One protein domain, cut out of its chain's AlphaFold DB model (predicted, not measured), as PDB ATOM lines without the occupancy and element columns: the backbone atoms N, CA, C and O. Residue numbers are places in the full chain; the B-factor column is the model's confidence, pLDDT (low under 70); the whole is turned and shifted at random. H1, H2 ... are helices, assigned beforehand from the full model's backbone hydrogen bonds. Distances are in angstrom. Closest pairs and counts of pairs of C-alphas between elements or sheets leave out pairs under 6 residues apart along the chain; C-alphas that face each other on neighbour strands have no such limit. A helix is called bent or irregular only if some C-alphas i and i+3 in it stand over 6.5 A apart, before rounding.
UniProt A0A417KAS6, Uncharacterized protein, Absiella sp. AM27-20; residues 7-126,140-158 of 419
ATOM      1  N   SER A   7     205.461 177.346 168.291       50.62
ATOM      2  CA  SER A   7     205.208 175.977 167.849       50.62
ATOM      3  C   SER A   7     203.709 175.674 167.663       50.62
ATOM      4  O   SER A   7     202.829 176.301 168.256       50.62
ATOM      5  N   VAL A   8     203.384 174.651 166.862       46.31
ATOM      6  CA  VAL A   8     201.995 174.175 166.671       46.31
ATOM      7  C   VAL A   8     201.335 173.770 168.004       46.31
ATOM      8  O   VAL A   8     200.113 173.848 168.134       46.31
ATOM      9  N   TYR A   9     202.130 173.361 168.999       49.91
ATOM     10  CA  TYR A   9     201.662 172.994 170.337       49.91
ATOM     11  C   TYR A   9     201.265 174.218 171.171       49.91
ATOM     12  O   TYR A   9     200.163 174.235 171.716       49.91
ATOM     13  N   GLU A  10     202.077 175.280 171.173       58.06
ATOM     14  CA  GLU A  10     201.750 176.542 171.858       58.06
ATOM     15  C   GLU A  10     200.473 177.180 171.296       58.06
ATOM     16  O   GLU A  10     199.633 177.666 172.049       58.06
ATOM     17  N   ASN A  11     200.248 177.093 169.981       71.62
ATOM     18  CA  ASN A  11     199.013 177.596 169.370       71.62
ATOM     19  C   ASN A  11     197.752 176.817 169.797       71.62
ATOM     20  O   ASN A  11     196.671 177.405 169.880       71.62
ATOM     21  N   LYS A  12     197.857 175.512 170.090       83.06
ATOM     22  CA  LYS A  12     196.715 174.704 170.560       83.06
ATOM     23  C   LYS A  12     196.374 174.979 172.023       83.06
ATOM     24  O   LYS A  12     195.192 175.111 172.338       83.06
ATOM     25  N   GLU A  13     197.381 175.080 172.890       87.44
ATOM     26  CA  GLU A  13     197.179 175.391 174.311       87.44
ATOM     27  C   GLU A  13     196.596 176.802 174.489       87.44
ATOM     28  O   GLU A  13     195.593 176.976 175.181       87.44
ATOM     29  N   VAL A  14     197.126 177.801 173.769       88.56
ATOM     30  CA  VAL A  14     196.597 179.178 173.800       88.56
ATOM     31  C   VAL A  14     195.146 179.234 173.316       88.56
ATOM     32  O   VAL A  14     194.316 179.930 173.908       88.56
ATOM     33  N   TYR A  15     194.798 178.484 172.266       88.88
ATOM     34  CA  TYR A  15     193.416 178.405 171.790       88.88
ATOM     35  C   TYR A  15     192.480 177.762 172.826       88.88
ATOM     36  O   TYR A  15     191.390 178.277 173.078       88.88
ATOM     37  N   ALA A  16     192.893 176.658 173.457       90.25
ATOM     38  CA  ALA A  16     192.092 175.986 174.480       90.25
ATOM     39  C   ALA A  16     191.838 176.899 175.692       90.25
ATOM     40  O   ALA A  16     190.688 177.062 176.118       90.25
ATOM     41  N   LEU A  17     192.890 177.554 176.187       91.62
ATOM     42  CA  LEU A  17     192.816 178.473 177.316       91.62
ATOM     43  C   LEU A  17     191.964 179.709 176.998       91.62
ATOM     44  O   LEU A  17     191.054 180.044 177.756       91.62
ATOM     45  N   SER A  18     192.192 180.357 175.855       91.00
ATOM     46  CA  SER A  18     191.412 181.536 175.448       91.00
ATOM     47  C   SER A  18     189.934 181.213 175.218       91.00
ATOM     48  O   SER A  18     189.068 182.011 175.589       91.00
ATOM     49  N   LYS A  19     189.607 180.024 174.692       89.94
ATOM     50  CA  LYS A  19     188.222 179.544 174.575       89.94
ATOM     51  C   LYS A  19     187.566 179.368 175.946       89.94
ATOM     52  O   LYS A  19     186.419 179.787 176.116       89.94
ATOM     53  N   ARG A  20     188.277 178.778 176.915       91.38
ATOM     54  CA  ARG A  20     187.792 178.618 178.297       91.38
ATOM     55  C   ARG A  20     187.513 179.976 178.946       91.38
ATOM     56  O   ARG A  20     186.405 180.191 179.424       91.38
ATOM     57  N   LEU A  21     188.464 180.906 178.873       90.88
ATOM     58  CA  LEU A  21     188.310 182.259 179.418       90.88
ATOM     59  C   LEU A  21     187.168 183.030 178.734       90.88
ATOM     60  O   LEU A  21     186.393 183.714 179.394       90.88
ATOM     61  N   SER A  22     186.988 182.871 177.420       89.38
ATOM     62  CA  SER A  22     185.860 183.482 176.695       89.38
ATOM     63  C   SER A  22     184.506 182.959 177.191       89.38
ATOM     64  O   SER A  22     183.546 183.720 177.310       89.38
ATOM     65  N   LEU A  23     184.428 181.660 177.498       90.56
ATOM     66  CA  LEU A  23     183.234 181.035 178.059       90.56
ATOM     67  C   LEU A  23     182.948 181.540 179.481       90.56
ATOM     68  O   LEU A  23     181.801 181.858 179.790       90.56
ATOM     69  N   GLU A  24     183.979 181.647 180.323       88.62
ATOM     70  CA  GLU A  24     183.893 182.173 181.695       88.62
ATOM     71  C   GLU A  24     183.435 183.640 181.713       88.62
ATOM     72  O   GLU A  24     182.464 183.967 182.401       88.62
ATOM     73  N   LYS A  25     184.021 184.502 180.868       85.69
ATOM     74  CA  LYS A  25     183.624 185.917 180.722       85.69
ATOM     75  C   LYS A  25     182.131 186.075 180.410       85.69
ATOM     76  O   LYS A  25     181.462 186.958 180.942       85.69
ATOM     77  N   ASN A  26     181.585 185.180 179.589       86.88
ATOM     78  CA  ASN A  26     180.172 185.148 179.204       86.88
ATOM     79  C   ASN A  26     179.278 184.343 180.165       86.88
ATOM     80  O   ASN A  26     178.164 183.953 179.794       86.88
ATOM     81  N   ARG A  27     179.738 184.063 181.392       86.06
ATOM     82  CA  ARG A  27     178.995 183.300 182.415       86.06
ATOM     83  C   ARG A  27     178.550 181.920 181.918       86.06
ATOM     84  O   ARG A  27     177.422 181.496 182.158       86.06
ATOM     85  N   HIS A  28     179.423 181.250 181.172       86.44
ATOM     86  CA  HIS A  28     179.224 179.920 180.594       86.44
ATOM     87  C   HIS A  28     178.085 179.786 179.572       86.44
ATOM     88  O   HIS A  28     177.634 178.679 179.293       86.44
ATOM     89  N   ARG A  29     177.631 180.897 178.974       83.62
ATOM     90  CA  ARG A  29     176.531 180.881 177.992       83.62
ATOM     91  C   ARG A  29     176.989 180.730 176.543       83.62
ATOM     92  O   ARG A  29     176.251 180.196 175.725       83.62
ATOM     93  N   SER A  30     178.173 181.239 176.204       86.44
ATOM     94  CA  SER A  30     178.708 181.234 174.838       86.44
ATOM     95  C   SER A  30     180.201 181.547 174.836       86.44
ATOM     96  O   SER A  30     180.691 182.227 175.731       86.44
ATOM     97  N   THR A  31     180.925 181.120 173.804       83.31
ATOM     98  CA  THR A  31     182.308 181.556 173.536       83.31
ATOM     99  C   THR A  31     182.379 182.764 172.598       83.31
ATOM    100  O   THR A  31     183.472 183.217 172.277       83.31
ATOM    101  N   ALA A  32     181.240 183.268 172.111       86.12
ATOM    102  CA  ALA A  32     181.196 184.422 171.220       86.12
ATOM    103  C   ALA A  32     181.515 185.708 171.994       86.12
ATOM    104  O   ALA A  32     180.776 186.098 172.897       86.12
ATOM    105  N   ILE A  33     182.612 186.365 171.632       87.56
ATOM    106  CA  ILE A  33     183.040 187.656 172.178       87.56
ATOM    107  C   ILE A  33     183.509 188.560 171.038       87.56
ATOM    108  O   ILE A  33     183.764 188.092 169.926       87.56
ATOM    109  N   SER A  34     183.627 189.860 171.303       89.44
ATOM    110  CA  SER A  34     184.179 190.786 170.316       89.44
ATOM    111  C   SER A  34     185.643 190.441 170.005       89.44
ATOM    112  O   SER A  34     186.378 189.960 170.870       89.44
ATOM    113  N   ILE A  35     186.101 190.739 168.784       87.62
ATOM    114  CA  ILE A  35     187.517 190.572 168.405       87.62
ATOM    115  C   ILE A  35     188.425 191.358 169.363       87.62
ATOM    116  O   ILE A  35     189.479 190.866 169.763       87.62
ATOM    117  N   LYS A  36     187.991 192.554 169.781       87.75
ATOM    118  CA  LYS A  36     188.712 193.405 170.736       87.75
ATOM    119  C   LYS A  36     188.889 192.713 172.090       87.75
ATOM    120  O   LYS A  36     189.981 192.746 172.651       87.75
ATOM    121  N   ASP A  37     187.845 192.072 172.609       87.19
ATOM    122  CA  ASP A  37     187.919 191.356 173.887       87.19
ATOM    123  C   ASP A  37     188.720 190.064 173.774       87.19
ATOM    124  O   ASP A  37     189.493 189.754 174.674       87.19
ATOM    125  N   TYR A  38     188.634 189.360 172.645       88.81
ATOM    126  CA  TYR A  38     189.487 188.200 172.395       88.81
ATOM    127  C   TYR A  38     190.974 188.583 172.378       88.81
ATOM    128  O   TYR A  38     191.791 187.946 173.038       88.81
ATOM    129  N   GLN A  39     191.336 189.682 171.708       89.25
ATOM    130  CA  GLN A  39     192.705 190.206 171.725       89.25
ATOM    131  C   GLN A  39     193.172 190.587 173.137       89.25
ATOM    132  O   GLN A  39     194.330 190.357 173.483       89.25
ATOM    133  N   ARG A  40     192.288 191.150 173.969       89.25
ATOM    134  CA  ARG A  40     192.591 191.475 175.374       89.25
ATOM    135  C   ARG A  40     192.817 190.227 176.222       89.25
ATOM    136  O   ARG A  40     193.754 190.214 177.015       89.25
ATOM    137  N   ILE A  41     192.033 189.171 176.003       90.94
ATOM    138  CA  ILE A  41     192.247 187.865 176.640       90.94
ATOM    139  C   ILE A  41     193.627 187.321 176.276       90.94
ATOM    140  O   ILE A  41     194.385 186.955 177.166       90.94
ATOM    141  N   LEU A  42     193.997 187.325 174.993       92.19
ATOM    142  CA  LEU A  42     195.312 186.839 174.563       92.19
ATOM    143  C   LEU A  42     196.466 187.639 175.186       92.19
ATOM    144  O   LEU A  42     197.440 187.049 175.649       92.19
ATOM    145  N   LYS A  43     196.341 188.972 175.250       91.50
ATOM    146  CA  LYS A  43     197.325 189.829 175.931       91.50
ATOM    147  C   LYS A  43     197.410 189.529 177.428       91.50
ATOM    148  O   LYS A  43     198.513 189.475 177.960       91.50
ATOM    149  N   SER A  44     196.270 189.309 178.081       93.25
ATOM    150  CA  SER A  44     196.217 188.986 179.511       93.25
ATOM    151  C   SER A  44     196.856 187.628 179.792       93.25
ATOM    152  O   SER A  44     197.677 187.536 180.691       93.25
ATOM    153  N   ILE A  45     196.587 186.602 178.970       94.00
ATOM    154  CA  ILE A  45     197.263 185.296 179.069       94.00
ATOM    155  C   ILE A  45     198.781 185.471 179.002       94.00
ATOM    156  O   ILE A  45     199.477 184.942 179.862       94.00
ATOM    157  N   SER A  46     199.291 186.215 178.013       93.00
ATOM    158  CA  SER A  46     200.736 186.454 177.879       93.00
ATOM    159  C   SER A  46     201.306 187.113 179.133       93.00
ATOM    160  O   SER A  46     202.211 186.559 179.745       93.00
ATOM    161  N   PHE A  47     200.715 188.233 179.554       93.88
ATOM    162  CA  PHE A  47     201.144 188.989 180.731       93.88
ATOM    163  C   PHE A  47     201.150 188.131 182.004       93.88
ATOM    164  O   PHE A  47     202.126 188.109 182.748       93.88
ATOM    165  N   ILE A  48     200.084 187.367 182.236       95.81
ATOM    166  CA  ILE A  48     199.969 186.465 183.384       95.81
ATOM    167  C   ILE A  48     201.032 185.362 183.312       95.81
ATOM    168  O   ILE A  48     201.651 185.020 184.316       95.81
ATOM    169  N   CYS A  49     201.276 184.790 182.134       94.62
ATOM    170  CA  CYS A  49     202.286 183.750 181.962       94.62
ATOM    171  C   CYS A  49     203.728 184.258 182.109       94.62
ATOM    172  O   CYS A  49     204.605 183.439 182.407       94.62
ATOM    173  N   ASP A  50     203.977 185.555 181.924       94.19
ATOM    174  CA  ASP A  50     205.269 186.193 182.206       94.19
ATOM    175  C   ASP A  50     205.527 186.303 183.722       94.19
ATOM    176  O   ASP A  50     206.674 186.271 184.159       94.19
ATOM    177  N   HIS A  51     204.463 186.291 184.532       95.62
ATOM    178  CA  HIS A  51     204.505 186.246 186.001       95.62
ATOM    179  C   HIS A  51     204.545 184.821 186.579       95.62
ATOM    180  O   HIS A  51     204.468 184.620 187.791       95.62
ATOM    181  N   ALA A  52     204.623 183.795 185.728       96.19
ATOM    182  CA  ALA A  52     204.550 182.410 186.171       96.19
ATOM    183  C   ALA A  52     205.747 182.020 187.052       96.19
ATOM    184  O   ALA A  52     206.895 181.993 186.612       96.19
ATOM    185  N   THR A  53     205.463 181.597 188.282       94.81
ATOM    186  CA  THR A  53     206.472 181.066 189.215       94.81
ATOM    187  C   THR A  53     206.731 179.570 189.024       94.81
ATOM    188  O   THR A  53     207.669 179.016 189.597       94.81
ATOM    189  N   ARG A  54     205.905 178.887 188.220       94.25
ATOM    190  CA  ARG A  54     206.049 177.461 187.899       94.25
ATOM    191  C   ARG A  54     206.236 177.257 186.403       94.25
ATOM    192  O   ARG A  54     205.500 177.814 185.597       94.25
ATOM    193  N   GLN A  55     207.181 176.391 186.054       90.69
ATOM    194  CA  GLN A  55     207.375 175.904 184.689       90.69
ATOM    195  C   GLN A  55     206.392 174.762 184.383       90.69
ATOM    196  O   GLN A  55     205.952 174.058 185.295       90.69
ATOM    197  N   GLY A  56     206.054 174.559 183.109       89.50
ATOM    198  CA  GLY A  56     205.143 173.495 182.677       89.50
ATOM    199  C   GLY A  56     204.272 173.905 181.493       89.50
ATOM    200  O   GLY A  56     204.646 174.791 180.726       89.50
ATOM    201  N   THR A  57     203.110 173.257 181.367       91.62
ATOM    202  CA  THR A  57     202.094 173.592 180.354       91.62
ATOM    203  C   THR A  57     201.584 175.022 180.525       91.62
ATOM    204  O   THR A  57     201.720 175.615 181.606       91.62
ATOM    205  N   LEU A  58     200.950 175.572 179.485       91.62
ATOM    206  CA  LEU A  58     200.363 176.907 179.546       91.62
ATOM    207  C   LEU A  58     199.391 177.067 180.727       91.62
ATOM    208  O   LEU A  58     199.464 178.068 181.433       91.62
ATOM    209  N   GLU A  59     198.537 176.078 181.007       91.06
ATOM    210  CA  GLU A  59     197.619 176.104 182.152       91.06
ATOM    211  C   GLU A  59     198.340 176.198 183.502       91.06
ATOM    212  O   GLU A  59     197.898 176.944 184.377       91.06
ATOM    213  N   ILE A  60     199.446 175.465 183.686       93.38
ATOM    214  CA  ILE A  60     200.226 175.507 184.932       93.38
ATOM    215  C   ILE A  60     200.868 176.884 185.095       93.38
ATOM    216  O   ILE A  60     200.768 177.487 186.168       93.38
ATOM    217  N   ARG A  61     201.493 177.390 184.023       95.81
ATOM    218  CA  ARG A  61     202.109 178.720 184.006       95.81
ATOM    219  C   ARG A  61     201.073 179.792 184.314       95.81
ATOM    220  O   ARG A  61     201.257 180.532 185.276       95.81
ATOM    221  N   TYR A  62     199.961 179.805 183.579       95.06
ATOM    222  CA  TYR A  62     198.847 180.731 183.768       95.06
ATOM    223  C   TYR A  62     198.315 180.699 185.203       95.06
ATOM    224  O   TYR A  62     198.222 181.738 185.841       95.06
ATOM    225  N   ALA A  63     198.019 179.517 185.753       95.12
ATOM    226  CA  ALA A  63     197.479 179.409 187.109       95.12
ATOM    227  C   ALA A  63     198.465 179.898 188.183       95.12
ATOM    228  O   ALA A  63     198.048 180.476 189.185       95.12
ATOM    229  N   SER A  64     199.768 179.654 188.002       97.12
ATOM    230  CA  SER A  64     200.791 180.151 188.930       97.12
ATOM    231  C   SER A  64     201.028 181.655 188.801       97.12
ATOM    232  O   SER A  64     201.180 182.320 189.820       97.12
ATOM    233  N   GLY A  65     201.017 182.185 187.577       97.06
ATOM    234  CA  GLY A  65     201.198 183.608 187.317       97.06
ATOM    235  C   GLY A  65     199.988 184.438 187.721       97.06
ATOM    236  O   GLY A  65     200.153 185.525 188.254       97.06
ATOM    237  N   LEU A  66     198.772 183.901 187.579       96.50
ATOM    238  CA  LEU A  66     197.553 184.593 187.999       96.50
ATOM    239  C   LEU A  66     197.576 184.845 189.505       96.50
ATOM    240  O   LEU A  66     197.344 185.965 189.939       96.50
ATOM    241  N   LYS A  67     197.965 183.834 190.291       96.94
ATOM    242  CA  LYS A  67     198.147 183.984 191.742       96.94
ATOM    243  C   LYS A  67     199.175 185.053 192.100       96.94
ATOM    244  O   LYS A  67     199.032 185.713 193.123       96.94
ATOM    245  N   GLU A  68     200.219 185.192 191.290       97.50
ATOM    246  CA  GLU A  68     201.258 186.195 191.507       97.50
ATOM    247  C   GLU A  68     200.761 187.608 191.180       97.50
ATOM    248  O   GLU A  68     200.968 188.529 191.967       97.50
ATOM    249  N   VAL A  69     200.014 187.766 190.085       96.94
ATOM    250  CA  VAL A  69     199.340 189.026 189.740       96.94
ATOM    251  C   VAL A  69     198.321 189.409 190.821       96.94
ATOM    252  O   VAL A  69     198.328 190.544 191.292       96.94
ATOM    253  N   GLU A  70     197.492 188.469 191.287       95.94
ATOM    254  CA  GLU A  70     196.541 188.681 192.392       95.94
ATOM    255  C   GLU A  70     197.252 189.105 193.689       95.94
ATOM    256  O   GLU A  70     196.796 190.011 194.396       95.94
ATOM    257  N   ARG A  71     198.394 188.474 194.002       96.62
ATOM    258  CA  ARG A  71     199.246 188.852 195.138       96.62
ATOM    259  C   ARG A  71     199.737 190.293 194.990       96.62
ATOM    260  O   ARG A  71     199.587 191.069 195.931       96.62
ATOM    261  N   LEU A  72     200.256 190.660 193.819       96.69
ATOM    262  CA  LEU A  72     200.773 192.000 193.544       96.69
ATOM    263  C   LEU A  72     199.680 193.077 193.633       96.69
ATOM    264  O   LEU A  72     199.910 194.135 194.220       96.69
ATOM    265  N   VAL A  73     198.469 192.802 193.134       95.75
ATOM    266  CA  VAL A  73     197.302 193.694 193.297       95.75
ATOM    267  C   VAL A  73     196.999 193.920 194.777       95.75
ATOM    268  O   VAL A  73     196.807 195.057 195.215       95.75
ATOM    269  N   LYS A  74     196.973 192.842 195.567       96.06
ATOM    270  CA  LYS A  74     196.701 192.918 197.006       96.06
ATOM    271  C   LYS A  74     197.769 193.724 197.743       96.06
ATOM    272  O   LYS A  74     197.420 194.551 198.582       96.06
ATOM    273  N   GLU A  75     199.041 193.504 197.436       97.12
ATOM    274  CA  GLU A  75     200.162 194.229 198.044       97.12
ATOM    275  C   GLU A  75     200.147 195.710 197.675       97.12
ATOM    276  O   GLU A  75     200.277 196.559 198.555       97.12
ATOM    277  N   THR A  76     199.873 196.023 196.408       96.31
ATOM    278  CA  THR A  76     199.734 197.403 195.925       96.31
ATOM    279  C   THR A  76     198.612 198.127 196.667       96.31
ATOM    280  O   THR A  76     198.805 199.244 197.143       96.31
ATOM    281  N   ARG A  77     197.454 197.477 196.854       95.75
ATOM    282  CA  ARG A  77     196.342 198.041 197.635       95.75
ATOM    283  C   ARG A  77     196.729 198.287 199.092       95.75
ATOM    284  O   ARG A  77     196.473 199.362 199.620       95.75
ATOM    285  N   GLN A  78     197.377 197.318 199.734       95.50
ATOM    286  CA  GLN A  78     197.821 197.465 201.123       95.50
ATOM    287  C   GLN A  78     198.821 198.614 201.286       95.50
ATOM    288  O   GLN A  78     198.722 199.388 202.238       95.50
ATOM    289  N   GLN A  79     199.768 198.749 200.359       95.31
ATOM    290  CA  GLN A  79     200.722 199.852 200.354       95.31
ATOM    291  C   GLN A  79     200.021 201.202 200.161       95.31
ATOM    292  O   GLN A  79     200.328 202.146 200.889       95.31
ATOM    293  N   ALA A  80     199.047 201.277 199.250       94.38
ATOM    294  CA  ALA A  80     198.240 202.474 199.027       94.38
ATOM    295  C   ALA A  80     197.513 202.907 200.307       94.38
ATOM    296  O   ALA A  80     197.638 204.054 200.726       94.38
ATOM    297  N   ASP A  81     196.843 201.974 200.987       92.81
ATOM    298  CA  ASP A  81     196.108 202.241 202.230       92.81
ATOM    299  C   ASP A  81     197.026 202.732 203.365       92.81
ATOM    300  O   ASP A  81     196.629 203.556 204.195       92.81
ATOM    301  N   ILE A  82     198.264 202.223 203.427       93.19
ATOM    302  CA  ILE A  82     199.268 202.662 204.404       93.19
ATOM    303  C   ILE A  82     199.702 204.100 204.120       93.19
ATOM    304  O   ILE A  82     199.819 204.892 205.059       93.19
ATOM    305  N   TYR A  83     199.968 204.433 202.856       91.50
ATOM    306  CA  TYR A  83     200.470 205.753 202.480       91.50
ATOM    307  C   TYR A  83     199.379 206.815 202.418       91.50
ATOM    308  O   TYR A  83     199.661 207.952 202.773       91.50
ATOM    309  N   LEU A  84     198.129 206.459 202.120       90.69
ATOM    310  CA  LEU A  84     196.994 207.385 202.189       90.69
ATOM    311  C   LEU A  84     196.878 208.036 203.577       90.69
ATOM    312  O   LEU A  84     196.594 209.221 203.697       90.69
ATOM    313  N   LYS A  85     197.162 207.277 204.642       88.00
ATOM    314  CA  LYS A  85     197.143 207.780 206.029       88.00
ATOM    315  C   LYS A  85     198.355 208.636 206.397       88.00
ATOM    316  O   LYS A  85     198.340 209.287 207.436       88.00
ATOM    317  N   LYS A  86     199.426 208.559 205.607       85.88
ATOM    318  CA  LYS A  86     200.698 209.256 205.837       85.88
ATOM    319  C   LYS A  86     200.902 210.435 204.891       85.88
ATOM    320  O   LYS A  86     201.805 211.228 205.143       85.88
ATOM    321  N   GLN A  87     200.102 210.511 203.826       84.12
ATOM    322  CA  GLN A  87     200.228 211.512 202.783       84.12
ATOM    323  C   GLN A  87     200.146 212.903 203.391       84.12
ATOM    324  O   GLN A  87     199.289 213.198 204.229       84.12
ATOM    325  N   ARG A  88     201.064 213.760 202.962       81.06
ATOM    326  CA  ARG A  88     201.121 215.132 203.448       81.06
ATOM    327  C   ARG A  88     200.017 215.965 202.796       81.06
ATOM    328  O   ARG A  88     199.718 215.767 201.620       81.06
ATOM    329  N   PRO A  89     199.424 216.933 203.511       81.12
ATOM    330  CA  PRO A  89     198.423 217.829 202.941       81.12
ATOM    331  C   PRO A  89     199.101 218.943 202.126       81.12
ATOM    332  O   PRO A  89     198.936 220.119 202.429       81.12
ATOM    333  N   LEU A  90     199.908 218.581 201.124       82.94
ATOM    334  CA  LEU A  90     200.561 219.565 200.262       82.94
ATOM    335  C   LEU A  90     199.539 220.230 199.330       82.94
ATOM    336  O   LEU A  90     198.611 219.552 198.871       82.94
ATOM    337  N   PRO A  91     199.695 221.531 199.033       76.31
ATOM    338  CA  PRO A  91     198.754 222.291 198.218       76.31
ATOM    339  C   PRO A  91     198.959 221.995 196.723       76.31
ATOM    340  O   PRO A  91     199.425 222.830 195.967       76.31
ATOM    341  N   ASN A  92     198.681 220.763 196.294       84.19
ATOM    342  CA  ASN A  92     198.708 220.367 194.884       84.19
ATOM    343  C   ASN A  92     197.734 219.209 194.650       84.19
ATOM    344  O   ASN A  92     197.862 218.134 195.248       84.19
ATOM    345  N   GLU A  93     196.730 219.437 193.803       85.56
ATOM    346  CA  GLU A  93     195.654 218.471 193.567       85.56
ATOM    347  C   GLU A  93     196.171 217.186 192.914       85.56
ATOM    348  O   GLU A  93     195.804 216.092 193.345       85.56
ATOM    349  N   ARG A  94     197.068 217.293 191.926       88.56
ATOM    350  CA  ARG A  94     197.623 216.134 191.207       88.56
ATOM    351  C   ARG A  94     198.351 215.198 192.159       88.56
ATOM    352  O   ARG A  94     198.057 214.011 192.219       88.56
ATOM    353  N   TYR A  95     199.217 215.751 193.005       90.75
ATOM    354  CA  TYR A  95     199.900 215.003 194.058       90.75
ATOM    355  C   TYR A  95     198.919 214.318 195.028       90.75
ATOM    356  O   TYR A  95     199.078 213.137 195.352       90.75
ATOM    357  N   ARG A  96     197.886 215.038 195.494       88.81
ATOM    358  CA  ARG A  96     196.902 214.501 196.450       88.81
ATOM    359  C   ARG A  96     196.060 213.385 195.830       88.81
ATOM    360  O   ARG A  96     195.913 212.317 196.430       88.81
ATOM    361  N   SER A  97     195.567 213.621 194.618       90.56
ATOM    362  CA  SER A  97     194.626 212.754 193.908       90.56
ATOM    363  C   SER A  97     195.196 211.383 193.547       90.56
ATOM    364  O   SER A  97     194.409 210.443 193.419       90.56
ATOM    365  N   ILE A  98     196.527 211.210 193.504       92.06
ATOM    366  CA  ILE A  98     197.166 209.893 193.345       92.06
ATOM    367  C   ILE A  98     196.592 208.871 194.328       92.06
ATOM    368  O   ILE A  98     196.132 207.810 193.911       92.06
ATOM    369  N   LEU A  99     196.602 209.178 195.629       92.50
ATOM    370  CA  LEU A  99     196.178 208.234 196.668       92.50
ATOM    371  C   LEU A  99     194.689 208.342 197.003       92.50
ATOM    372  O   LEU A  99     194.109 207.358 197.463       92.50
ATOM    373  N   THR A 100     194.064 209.502 196.782       90.69
ATOM    374  CA  THR A 100     192.651 209.715 197.133       90.69
ATOM    375  C   THR A 100     191.677 209.328 196.025       90.69
ATOM    376  O   THR A 100     190.519 209.063 196.336       90.69
ATOM    377  N   GLN A 101     192.118 209.287 194.762       91.44
ATOM    378  CA  GLN A 101     191.242 209.058 193.611       91.44
ATOM    379  C   GLN A 101     191.851 208.110 192.569       91.44
ATOM    380  O   GLN A 101     191.356 207.002 192.405       91.44
ATOM    381  N   GLN A 102     192.946 208.489 191.908       92.19
ATOM    382  CA  GLN A 102     193.425 207.814 190.693       92.19
ATOM    383  C   GLN A 102     193.824 206.352 190.937       92.19
ATOM    384  O   GLN A 102     193.433 205.443 190.202       92.19
ATOM    385  N   LEU A 103     194.578 206.089 192.008       92.81
ATOM    386  CA  LEU A 103     194.966 204.730 192.374       92.81
ATOM    387  C   LEU A 103     193.774 203.888 192.876       92.81
ATOM    388  O   LEU A 103     193.640 202.747 192.422       92.81
ATOM    389  N   PRO A 104     192.892 204.396 193.764       92.31
ATOM    390  CA  PRO A 104     191.622 203.736 194.072       92.31
ATOM    391  C   PRO A 104     190.775 203.392 192.839       92.31
ATOM    392  O   PRO A 104     190.303 202.255 192.733       92.31
ATOM    393  N   ASP A 105     190.627 204.320 191.894       91.81
ATOM    394  CA  ASP A 105     189.831 204.150 190.677       91.81
ATOM    395  C   ASP A 105     190.418 203.043 189.790       91.81
ATOM    396  O   ASP A 105     189.699 202.114 189.390       91.81
ATOM    397  N   PHE A 106     191.742 203.033 189.604       92.12
ATOM    398  CA  PHE A 106     192.436 201.939 188.926       92.12
ATOM    399  C   PHE A 106     192.194 200.605 189.641       92.12
ATOM    400  O   PHE A 106     191.724 199.645 189.033       92.12
ATOM    401  N   LEU A 107     192.470 200.532 190.946       91.75
ATOM    402  CA  LEU A 107     192.372 199.291 191.716       91.75
ATOM    403  C   LEU A 107     190.931 198.770 191.826       91.75
ATOM    404  O   LEU A 107     190.738 197.586 192.103       91.75
ATOM    405  N   SER A 108     189.921 199.626 191.681       90.56
ATOM    406  CA  SER A 108     188.508 199.226 191.690       90.56
ATOM    407  C   SER A 108     188.045 198.651 190.348       90.56
ATOM    408  O   SER A 108     187.162 197.792 190.318       90.56
ATOM    409  N   SER A 109     188.646 199.108 189.247       89.31
ATOM    410  CA  SER A 109     188.255 198.764 187.878       89.31
ATOM    411  C   SER A 109     189.198 197.767 187.193       89.31
ATOM    412  O   SER A 109     188.882 197.280 186.102       89.31
ATOM    413  N   TYR A 110     190.338 197.459 187.820       92.00
ATOM    414  CA  TYR A 110     191.316 196.497 187.329       92.00
ATOM    415  C   TYR A 110     190.743 195.076 187.319       92.00
ATOM    416  O   TYR A 110     190.126 194.622 188.279       92.00
ATOM    417  N   ASP A 111     190.956 194.381 186.203       90.38
ATOM    418  CA  ASP A 111     190.512 193.007 185.982       90.38
ATOM    419  C   ASP A 111     191.725 192.196 185.530       90.38
ATOM    420  O   ASP A 111     192.109 192.207 184.353       90.38
ATOM    421  N   GLU A 112     192.334 191.493 186.484       88.69
ATOM    422  CA  GLU A 112     193.527 190.681 186.267       88.69
ATOM    423  C   GLU A 112     193.297 189.483 185.340       88.69
ATOM    424  O   GLU A 112     194.262 188.912 184.846       88.69
ATOM    425  N   HIS A 113     192.049 189.102 185.057       84.19
ATOM    426  CA  HIS A 113     191.726 187.926 184.249       84.19
ATOM    427  C   HIS A 113     191.555 188.271 182.765       84.19
ATOM    428  O   HIS A 113     191.957 187.503 181.886       84.19
ATOM    429  N   TYR A 114     190.941 189.418 182.466       84.56
ATOM    430  CA  TYR A 114     190.525 189.765 181.102       84.56
ATOM    431  C   TYR A 114     191.083 191.098 180.598       84.56
ATOM    432  O   TYR A 114     191.028 191.358 179.390       84.56
ATOM    433  N   HIS A 115     191.611 191.934 181.492       85.81
ATOM    434  CA  HIS A 115     192.170 193.248 181.180       85.81
ATOM    435  C   HIS A 115     193.500 193.498 181.911       85.81
ATOM    436  O   HIS A 115     193.816 194.644 182.218       85.81
ATOM    437  N   ALA A 116     194.308 192.452 182.113       87.31
ATOM    438  CA  ALA A 116     195.511 192.497 182.952       87.31
ATOM    439  C   ALA A 116     196.567 193.518 182.492       87.31
ATOM    440  O   ALA A 116     197.329 194.036 183.292       87.31
ATOM    441  N   THR A 117     196.615 193.845 181.198       86.38
ATOM    442  CA  THR A 117     197.543 194.854 180.654       86.38
ATOM    443  C   THR A 117     196.941 196.254 180.555       86.38
ATOM    444  O   THR A 117     197.623 197.190 180.145       86.38
ATOM    445  N   SER A 118     195.657 196.419 180.883       81.50
ATOM    446  CA  SER A 118     194.948 197.688 180.736       81.50
ATOM    447  C   SER A 118     195.217 198.593 181.934       81.50
ATOM    448  O   SER A 118     194.866 198.248 183.057       81.50
ATOM    449  N   CYS A 119     195.727 199.792 181.673       76.12
ATOM    450  CA  CYS A 119     195.634 200.931 182.582       76.12
ATOM    451  C   CYS A 119     194.715 201.944 181.906       76.12
ATOM    452  O   CYS A 119     194.951 202.285 180.752       76.12
ATOM    453  N   LYS A 120     193.593 202.285 182.542       74.31
ATOM    454  CA  LYS A 120     192.668 203.305 182.021       74.31
ATOM    455  C   LYS A 120     192.875 204.650 182.692       74.31
ATOM    456  O   LYS A 120     192.646 205.663 182.049       74.31
ATOM    457  N   GLU A 121     193.272 204.617 183.958       79.00
ATOM    458  CA  GLU A 121     193.596 205.814 184.715       79.00
ATOM    459  C   GLU A 121     194.965 206.338 184.283       79.00
ATOM    460  O   GLU A 121     195.908 205.558 184.082       79.00
ATOM    461  N   ASP A 122     195.043 207.656 184.145       79.00
ATOM    462  CA  ASP A 122     196.272 208.395 183.900       79.00
ATOM    463  C   ASP A 122     196.797 208.914 185.235       79.00
ATOM    464  O   ASP A 122     196.083 209.622 185.942       79.00
ATOM    465  N   PHE A 123     198.042 208.566 185.575       87.25
ATOM    466  CA  PHE A 123     198.710 209.141 186.741       87.25
ATOM    467  C   PHE A 123     199.361 210.468 186.360       87.25
ATOM    468  O   PHE A 123     200.382 210.479 185.667       87.25
ATOM    469  N   ASP A 124     198.746 211.574 186.773       86.31
ATOM    470  CA  ASP A 124     199.055 212.922 186.271       86.31
ATOM    471  C   ASP A 124     200.088 213.704 187.106       86.31
ATOM    472  O   ASP A 124     200.588 214.744 186.662       86.31
ATOM    473  N   TYR A 125     200.449 213.197 188.287       89.44
ATOM    474  CA  TYR A 125     201.567 213.717 189.066       89.44
ATOM    475  C   TYR A 125     202.893 213.178 188.500       89.44
ATOM    476  O   TYR A 125     203.094 211.961 188.435       89.44
ATOM    477  N   PRO A 126     203.829 214.045 188.080       89.25
ATOM    478  CA  PRO A 126     205.127 213.591 187.604       89.25
ATOM    479  C   PRO A 126     205.943 213.059 188.776       89.25
ATOM    480  O   PRO A 126     206.093 213.743 189.784       89.25
ATOM    481  N   LYS A 140     206.672 198.971 181.464       86.38
ATOM    482  CA  LYS A 140     205.705 198.269 182.327       86.38
ATOM    483  C   LYS A 140     204.268 198.509 181.875       86.38
ATOM    484  O   LYS A 140     203.989 199.505 181.216       86.38
ATOM    485  N   GLN A 141     203.367 197.593 182.230       88.38
ATOM    486  CA  GLN A 141     201.940 197.647 181.891       88.38
ATOM    487  C   GLN A 141     201.091 197.073 183.026       88.38
ATOM    488  O   GLN A 141     201.599 196.327 183.862       88.38
ATOM    489  N   GLY A 142     199.792 197.385 183.031       90.69
ATOM    490  CA  GLY A 142     198.856 196.823 184.004       90.69
ATOM    491  C   GLY A 142     199.286 197.081 185.446       90.69
ATOM    492  O   GLY A 142     199.775 198.163 185.772       90.69
ATOM    493  N   ILE A 143     199.144 196.066 186.299       93.44
ATOM    494  CA  ILE A 143     199.528 196.181 187.709       93.44
ATOM    495  C   ILE A 143     201.027 196.459 187.917       93.44
ATOM    496  O   ILE A 143     201.365 197.139 188.879       93.44
ATOM    497  N   ASP A 144     201.926 196.032 187.021       92.88
ATOM    498  CA  ASP A 144     203.373 196.266 187.184       92.88
ATOM    499  C   ASP A 144     203.717 197.747 187.131       92.88
ATOM    500  O   ASP A 144     204.574 198.224 187.877       92.88
ATOM    501  N   LEU A 145     203.055 198.470 186.225       91.12
ATOM    502  CA  LEU A 145     203.207 199.911 186.097       91.12
ATOM    503  C   LEU A 145     202.736 200.596 187.377       91.12
ATOM    504  O   LEU A 145     203.464 201.411 187.934       91.12
ATOM    505  N   VAL A 146     201.547 200.232 187.855       92.25
ATOM    506  CA  VAL A 146     200.920 200.852 189.027       92.25
ATOM    507  C   VAL A 146     201.689 200.550 190.309       92.25
ATOM    508  O   VAL A 146     201.963 201.459 191.088       92.25
ATOM    509  N   ALA A 147     202.098 199.298 190.512       93.69
ATOM    510  CA  ALA A 147     202.903 198.887 191.655       93.69
ATOM    511  C   ALA A 147     204.266 199.595 191.664       93.69
ATOM    512  O   ALA A 147     204.725 200.064 192.709       93.69
ATOM    513  N   TYR A 148     204.906 199.714 190.495       92.25
ATOM    514  CA  TYR A 148     206.156 200.452 190.361       92.25
ATOM    515  C   TYR A 148     205.962 201.944 190.648       92.25
ATOM    516  O   TYR A 148     206.703 202.507 191.452       92.25
ATOM    517  N   TYR A 149     204.954 202.567 190.033       93.12
ATOM    518  CA  TYR A 149     204.637 203.979 190.227       93.12
ATOM    519  C   TYR A 149     204.392 204.285 191.707       93.12
ATOM    520  O   TYR A 149     205.049 205.158 192.266       93.12
ATOM    521  N   LEU A 150     203.533 203.503 192.372       94.19
ATOM    522  CA  LEU A 150     203.269 203.645 193.804       94.19
ATOM    523  C   LEU A 150     204.547 203.475 194.629       94.19
ATOM    524  O   LEU A 150     204.776 204.237 195.560       94.19
ATOM    525  N   SER A 151     205.403 202.512 194.290       93.62
ATOM    526  CA  SER A 151     206.669 202.307 195.003       93.62
ATOM    527  C   SER A 151     207.594 203.521 194.913       93.62
ATOM    528  O   SER A 151     208.211 203.885 195.913       93.62
ATOM    529  N   MET A 152     207.672 204.163 193.746       93.00
ATOM    530  CA  MET A 152     208.461 205.384 193.565       93.00
ATOM    531  C   MET A 152     207.808 206.583 194.260       93.00
ATOM    532  O   MET A 152     208.490 207.296 194.988       93.00
ATOM    533  N   PHE A 153     206.488 206.745 194.149       94.00
ATOM    534  CA  PHE A 153     205.738 207.772 194.878       94.00
ATOM    535  C   PHE A 153     205.957 207.659 196.395       94.00
ATOM    536  O   PHE A 153     206.268 208.634 197.070       94.00
ATOM    537  N   CYS A 154     205.893 206.444 196.942       93.81
ATOM    538  CA  CYS A 154     206.195 206.165 198.344       93.81
ATOM    539  C   CYS A 154     207.645 206.502 198.730       93.81
ATOM    540  O   CYS A 154     207.899 206.906 199.866       93.81
ATOM    541  N   MET A 155     208.605 206.313 197.820       94.56
ATOM    542  CA  MET A 155     209.995 206.718 198.043       94.56
ATOM    543  C   MET A 155     210.114 208.239 198.127       94.56
ATOM    544  O   MET A 155     210.765 208.756 199.032       94.56
ATOM    545  N   GLU A 156     209.442 208.956 197.232       94.75
ATOM    546  CA  GLU A 156     209.399 210.415 197.261       94.75
ATOM    547  C   GLU A 156     208.741 210.923 198.543       94.75
ATOM    548  O   GLU A 156     209.330 211.761 199.215       94.75
ATOM    549  N   GLU A 157     207.630 210.329 198.986       93.12
ATOM    550  CA  GLU A 157     207.014 210.640 200.285       93.12
ATOM    551  C   GLU A 157     207.988 210.506 201.463       93.12
ATOM    552  O   GLU A 157     208.013 211.353 202.364       93.12
ATOM    553  N   ARG A 158     208.817 209.451 201.465       93.25
ATOM    554  CA  ARG A 158     209.870 209.274 202.479       93.25
ATOM    555  C   ARG A 158     210.882 210.416 202.427       93.25
ATOM    556  O   ARG A 158     211.283 210.897 203.482       93.25
TER     557      ARG A 158
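This is residues 7 to 126 and 140 to 158 of the 419 residues of an uncharacterized protein of Absiella sp. AM27-20 (UniProt A0A417KAS6). One long helix, H3, runs most of the length of an elongated domain; beside its later part H4 and H5 complete a three-helix up-and-down bundle, each helix running against the one before it in the chain. At the other end, H1 and H2 cross each other and pack on the early part of H3. The printed part has 139 residues, with five named helices in the order H1 to H5 and no named strand: all helix. It is only just loose, close to compact, with a radius of gyration of the C-alphas of 17.4 A, and spans 56 by 31 by 22 A.

H3, residues 58 to 84, is 38.1 A long and starts at C-alpha 58 (200.363, 176.907, 179.546). H4, residues 93 to 109, is irregular, with C-alphas 100 and 103 7.3 A apart and a kink of 36 degrees near residue 100. H5, residues 142 to 158, measures 24.9 A and ends at C-alpha 158 (209.870, 209.274, 202.479). H2 is residues 35 to 50; H1, residues 8 to 25, measures 25.9 A.

H3 is the hub, touching the four other helices. H3 and H5 touch at a shallow tilt of 29 degrees, the same way; their closest C-alphas, Thr 76 and Ala 147, are 5.5 A apart. H3 and H4 form a helical hairpin, touching closest at the C-alphas of Leu 84 and Leu 99, 5.6 A. H2, with residues 45 to 50 alone, touches H3 about perpendicular at 85 degrees, closest at the C-alphas of Cys 49 and Tyr 62, 4.9 A. In H1, H2 and H5 every O i to N i+4 pair is within hydrogen-bond range; in H3 22 of 23 are and in H4 9 of 13.

Residues 127 to 139 are not printed; C-alphas 126 and 140 are 16.2 A apart across this cut. Residues 7 to 10 have pLDDT under 70.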